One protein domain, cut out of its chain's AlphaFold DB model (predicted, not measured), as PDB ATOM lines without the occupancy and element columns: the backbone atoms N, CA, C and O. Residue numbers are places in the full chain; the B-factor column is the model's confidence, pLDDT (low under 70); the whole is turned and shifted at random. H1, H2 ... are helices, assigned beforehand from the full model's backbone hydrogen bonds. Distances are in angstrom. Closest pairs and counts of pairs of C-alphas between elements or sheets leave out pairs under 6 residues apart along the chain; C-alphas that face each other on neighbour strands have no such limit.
ATOM      1  N   MET A 277      -1.113  30.747  -5.053       90.94
ATOM      2  CA  MET A 277      -1.080  29.344  -4.631       90.94
ATOM      3  C   MET A 277      -1.192  28.379  -5.824       90.94
ATOM      4  O   MET A 277      -0.387  27.461  -5.930       90.94
ATOM      5  N   THR A 278      -2.106  28.617  -6.773       92.31
ATOM      6  CA  THR A 278      -2.224  27.807  -8.001       92.31
ATOM      7  C   THR A 278      -0.948  27.838  -8.846       92.31
ATOM      8  O   THR A 278      -0.564  26.802  -9.375       92.31
ATOM      9  N   ARG A 279      -0.256  28.985  -8.948       87.12
ATOM     10  CA  ARG A 279       1.054  29.065  -9.624       87.12
ATOM     11  C   ARG A 279       2.116  28.217  -8.920       87.12
ATOM     12  O   ARG A 279       2.807  27.464  -9.592       87.12
ATOM     13  N   VAL A 280       2.212  28.295  -7.590       88.12
ATOM     14  CA  VAL A 280       3.166  27.484  -6.807       88.12
ATOM     15  C   VAL A 280       2.898  25.986  -6.986       88.12
ATOM     16  O   VAL A 280       3.831  25.239  -7.262       88.12
ATOM     17  N   PHE A 281       1.635  25.552  -6.915       88.69
ATOM     18  CA  PHE A 281       1.267  24.153  -7.169       88.69
ATOM     19  C   PHE A 281       1.582  23.705  -8.603       88.69
ATOM     20  O   PHE A 281       2.073  22.596  -8.785       88.69
ATOM     21  N   ALA A 282       1.342  24.550  -9.613       86.69
ATOM     22  CA  ALA A 282       1.688  24.230 -10.998       86.69
ATOM     23  C   ALA A 282       3.205  24.027 -11.172       86.69
ATOM     24  O   ALA A 282       3.616  23.016 -11.729       86.69
ATOM     25  N   ILE A 283       4.032  24.921 -10.616       84.12
ATOM     26  CA  ILE A 283       5.501  24.801 -10.651       84.12
ATOM     27  C   ILE A 283       5.964  23.518  -9.941       84.12
ATOM     28  O   ILE A 283       6.786  22.776 -10.475       84.12
ATOM     29  N   GLN A 284       5.405  23.206  -8.767       82.25
ATOM     30  CA  GLN A 284       5.723  21.968  -8.042       82.25
ATOM     31  C   GLN A 284       5.348  20.706  -8.836       82.25
ATOM     32  O   GLN A 284       6.126  19.755  -8.856       82.25
ATOM     33  N   LEU A 285       4.199  20.703  -9.521       84.56
ATOM     34  CA  LEU A 285       3.780  19.596 -10.388       84.56
ATOM     35  C   LEU A 285       4.697  19.442 -11.611       84.56
ATOM     36  O   LEU A 285       5.097  18.322 -11.922       84.56
ATOM     37  N   CYS A 286       5.090  20.540 -12.267       81.88
ATOM     38  CA  CYS A 286       6.055  20.516 -13.372       81.88
ATOM     39  C   CYS A 286       7.415  19.954 -12.933       81.88
ATOM     40  O   CYS A 286       7.965  19.084 -13.609       81.88
ATOM     41  N   ASN A 287       7.933  20.384 -11.779       80.31
ATOM     42  CA  ASN A 287       9.187  19.867 -11.224       80.31
ATOM     43  C   ASN A 287       9.092  18.371 -10.875       80.31
ATOM     44  O   ASN A 287      10.018  17.618 -11.172       80.31
ATOM     45  N   PHE A 288       7.961  17.928 -10.311       81.88
ATOM     46  CA  PHE A 288       7.708  16.517 -10.006       81.88
ATOM     47  C   PHE A 288       7.668  15.648 -11.272       81.88
ATOM     48  O   PHE A 288       8.367  14.639 -11.348       81.88
ATOM     49  N   HIS A 289       6.918  16.066 -12.298       78.75
ATOM     50  CA  HIS A 289       6.854  15.351 -13.580       78.75
ATOM     51  C   HIS A 289       8.186  15.335 -14.341       78.75
ATOM     52  O   HIS A 289       8.438  14.402 -15.096       78.75
ATOM     53  N   SER A 290       9.051  16.328 -14.120       81.94
ATOM     54  CA  SER A 290      10.369  16.420 -14.767       81.94
ATOM     55  C   SER A 290      11.455  15.575 -14.081       81.94
ATOM     56  O   SER A 290      12.614  15.636 -14.483       81.94
ATOM     57  N   ARG A 305       9.991  29.181 -18.623       75.56
ATOM     58  CA  ARG A 305       8.893  30.153 -18.506       75.56
ATOM     59  C   ARG A 305       7.871  29.977 -19.627       75.56
ATOM     60  O   ARG A 305       6.680  29.872 -19.338       75.56
ATOM     61  N   ALA A 306       8.320  29.860 -20.879       78.31
ATOM     62  CA  ALA A 306       7.448  29.642 -22.033       78.31
ATOM     63  C   ALA A 306       6.631  28.339 -21.923       78.31
ATOM     64  O   ALA A 306       5.421  28.342 -22.173       78.31
ATOM     65  N   MET A 307       7.260  27.242 -21.485       82.75
ATOM     66  CA  MET A 307       6.607  25.949 -21.264       82.75
ATOM     67  C   MET A 307       5.566  26.032 -20.136       82.75
ATOM     68  O   MET A 307       4.419  25.618 -20.319       82.75
ATOM     69  N   THR A 308       5.923  26.651 -19.006       82.19
ATOM     70  CA  THR A 308       5.014  26.828 -17.862       82.19
ATOM     71  C   THR A 308       3.810  27.708 -18.228       82.19
ATOM     72  O   THR A 308       2.675  27.384 -17.875       82.19
ATOM     73  N   ASP A 309       4.006  28.783 -19.000       83.31
ATOM     74  CA  ASP A 309       2.908  29.635 -19.482       83.31
ATOM     75  C   ASP A 309       2.057  28.980 -20.585       83.31
ATOM     76  O   ASP A 309       0.898  29.368 -20.779       83.31
ATOM     77  N   SER A 310       2.586  27.994 -21.313       85.75
ATOM     78  CA  SER A 310       1.798  27.149 -22.220       85.75
ATOM     79  C   SER A 310       0.882  26.208 -21.432       85.75
ATOM     80  O   SER A 310      -0.334  26.195 -21.642       85.75
ATOM     81  N   GLU A 311       1.421  25.515 -20.428       86.44
ATOM     82  CA  GLU A 311       0.655  24.576 -19.603       86.44
ATOM     83  C   GLU A 311      -0.397  25.294 -18.736       86.44
ATOM     84  O   GLU A 311      -1.556  24.878 -18.659       86.44
ATOM     85  N   ILE A 312      -0.068  26.469 -18.188       83.12
ATOM     86  CA  ILE A 312      -1.043  27.344 -17.516       83.12
ATOM     87  C   ILE A 312      -2.152  27.798 -18.484       83.12
ATOM     88  O   ILE A 312      -3.306  27.948 -18.062       83.12
ATOM     89  N   ARG A 313      -1.854  28.027 -19.773       86.50
ATOM     90  CA  ARG A 313      -2.880  28.327 -20.790       86.50
ATOM     91  C   ARG A 313      -3.764  27.109 -21.071       86.50
ATOM     92  O   ARG A 313      -4.985  27.285 -21.113       86.50
ATOM     93  N   ARG A 314      -3.196  25.902 -21.167       91.88
ATOM     94  CA  ARG A 314      -3.933  24.636 -21.344       91.88
ATOM     95  C   ARG A 314      -4.903  24.374 -20.188       91.88
ATOM     96  O   ARG A 314      -6.109  24.291 -20.415       91.88
ATOM     97  N   ILE A 315      -4.414  24.406 -18.947       84.19
ATOM     98  CA  ILE A 315      -5.229  24.214 -17.733       84.19
ATOM     99  C   ILE A 315      -6.347  25.268 -17.634       84.19
ATOM    100  O   ILE A 315      -7.480  24.953 -17.263       84.19
ATOM    101  N   ARG A 316      -6.088  26.531 -18.012       82.31
ATOM    102  CA  ARG A 316      -7.144  27.565 -18.078       82.31
ATOM    103  C   ARG A 316      -8.178  27.296 -19.172       82.31
ATOM    104  O   ARG A 316      -9.335  27.658 -18.976       82.31
ATOM    105  N   ALA A 317      -7.792  26.730 -20.313       85.06
ATOM    106  CA  ALA A 317      -8.721  26.393 -21.389       85.06
ATOM    107  C   ALA A 317      -9.629  25.218 -20.989       85.06
ATOM    108  O   ALA A 317     -10.847  25.307 -21.143       85.06
ATOM    109  N   GLU A 318      -9.062  24.170 -20.391       82.50
ATOM    110  CA  GLU A 318      -9.807  23.028 -19.844       82.50
ATOM    111  C   GLU A 318     -10.746  23.469 -18.706       82.50
ATOM    112  O   GLU A 318     -11.948  23.208 -18.752       82.50
ATOM    113  N   GLY A 319     -10.251  24.273 -17.757       82.94
ATOM    114  CA  GLY A 319     -11.059  24.845 -16.675       82.94
ATOM    115  C   GLY A 319     -12.144  25.839 -17.122       82.94
ATOM    116  O   GLY A 319     -13.072  26.113 -16.362       82.94
ATOM    117  N   ARG A 320     -12.077  26.392 -18.342       79.00
ATOM    118  CA  ARG A 320     -13.188  27.173 -18.924       79.00
ATOM    119  C   ARG A 320     -14.303  26.275 -19.456       79.00
ATOM    120  O   ARG A 320     -15.465  26.650 -19.314       79.00
ATOM    121  N   LYS A 321     -13.972  25.106 -20.024       78.31
ATOM    122  CA  LYS A 321     -14.967  24.141 -20.523       78.31
ATOM    123  C   LYS A 321     -15.846  23.640 -19.375       78.31
ATOM    124  O   LYS A 321     -17.059  23.829 -19.429       78.31
ATOM    125  N   THR A 322     -15.240  23.159 -18.289       73.19
ATOM    126  CA  THR A 322     -15.976  22.640 -17.121       73.19
ATOM    127  C   THR A 322     -16.868  23.700 -16.467       73.19
ATOM    128  O   THR A 322     -18.043  23.447 -16.218       73.19
ATOM    129  N   ASN A 323     -16.378  24.932 -16.275       73.19
ATOM    130  CA  ASN A 323     -17.206  26.030 -15.752       73.19
ATOM    131  C   ASN A 323     -18.400  26.381 -16.664       73.19
ATOM    132  O   ASN A 323     -19.442  26.804 -16.161       73.19
ATOM    133  N   SER A 324     -18.274  26.216 -17.987       78.62
ATOM    134  CA  SER A 324     -19.370  26.496 -18.925       78.62
ATOM    135  C   SER A 324     -20.502  25.463 -18.839       78.62
ATOM    136  O   SER A 324     -21.675  25.839 -18.867       78.62
ATOM    137  N   GLU A 325     -20.168  24.188 -18.633       82.19
ATOM    138  CA  GLU A 325     -21.134  23.106 -18.397       82.19
ATOM    139  C   GLU A 325     -21.854  23.296 -17.053       82.19
ATOM    140  O   GLU A 325     -23.077  23.178 -16.959       82.19
ATOM    141  N   ASP A 326     -21.103  23.695 -16.027       82.56
ATOM    142  CA  ASP A 326     -21.607  23.944 -14.679       82.56
ATOM    143  C   ASP A 326     -22.579  25.147 -14.634       82.56
ATOM    144  O   ASP A 326     -23.636  25.101 -13.992       82.56
ATOM    145  N   GLU A 327     -22.287  26.220 -15.383       85.62
ATOM    146  CA  GLU A 327     -23.228  27.326 -15.613       85.62
ATOM    147  C   GLU A 327     -24.470  26.903 -16.408       85.62
ATOM    148  O   GLU A 327     -25.583  27.340 -16.086       85.62
ATOM    149  N   LEU A 328     -24.309  26.069 -17.440       88.88
ATOM    150  CA  LEU A 328     -25.417  25.560 -18.248       88.88
ATOM    151  C   LEU A 328     -26.383  24.735 -17.384       88.88
ATOM    152  O   LEU A 328     -27.597  24.951 -17.428       88.88
ATOM    153  N   MET A 329     -25.851  23.858 -16.530       85.88
ATOM    154  CA  MET A 329     -26.627  23.054 -15.584       85.88
ATOM    155  C   MET A 329     -27.338  23.920 -14.536       85.88
ATOM    156  O   MET A 329     -28.535  23.735 -14.290       85.88
ATOM    157  N   LYS A 330     -26.670  24.947 -13.989       88.81
ATOM    158  CA  LYS A 330     -27.303  25.935 -13.093       88.81
ATOM    159  C   LYS A 330     -28.440  26.700 -13.784       88.81
ATOM    160  O   LYS A 330     -29.516  26.847 -13.197       88.81
ATOM    161  N   LYS A 331     -28.266  27.132 -15.042       89.44
ATOM    162  CA  LYS A 331     -29.328  27.778 -15.844       89.44
ATOM    163  C   LYS A 331     -30.503  26.824 -16.107       89.44
ATOM    164  O   LYS A 331     -31.653  27.222 -15.916       89.44
TER     165      LYS A 331
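This is residues 277 to 290 and 305 to 331 of the 390 residues of an uncharacterized protein of Punica granatum (UniProt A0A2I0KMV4). One long straight helix, H2, makes the longest axis, and the shorter helix H1 crosses it near the end where H2 begins; the far part of H2, residues 316 to 331, sticks out free as a long arm. The two meet loosely, at a single crossing. The printed part has 41 residues with two named helices, H1 then H2, and no named strand; the class is all helix. The whole is only just loose, close to extended, with a radius of gyration of the C-alphas of 13.2 A, and it spans 40 by 18 by 16 A.

Find C-alpha 305 at (8.893, 30.153, -18.506); from there H2, residues 305 to 331, runs 38.4 A to C-alpha 331 at (-29.328, 27.778, -15.844), with x falling along the way. Then go to C-alpha 277 at (-1.080, 29.344, -4.631), where H1, residues 277 to 289, begins; it runs 18.4 A to C-alpha 289.

Look at residues 308 to 312 of H2, which alone touch H1, and at residues 282 to 286, with which alone H1 touches H2. The helices only just touch, with 3 pairs of C-alphas within 8 A; the closest C-alphas are those of Thr 308 and Ile 283, 7.5 A apart. Their lines stand at a steep tilt of 59 degrees, and they run opposite ways. Their centres are 16.7 A apart. On the backbone, every O i to N i+4 pair of H1 is within hydrogen-bond range, and in H2 22 of 23 are.

The two C-alphas farthest apart are those of Ser 290 and Lys 331, at 41.3 A. Residues 291 to 304 are not printed; across this cut, on the link from H1 to H2, C-alphas 290 and 305 are 14.3 A apart. The mean pLDDT of the printed part is 83.6, and no printed residue is under 70.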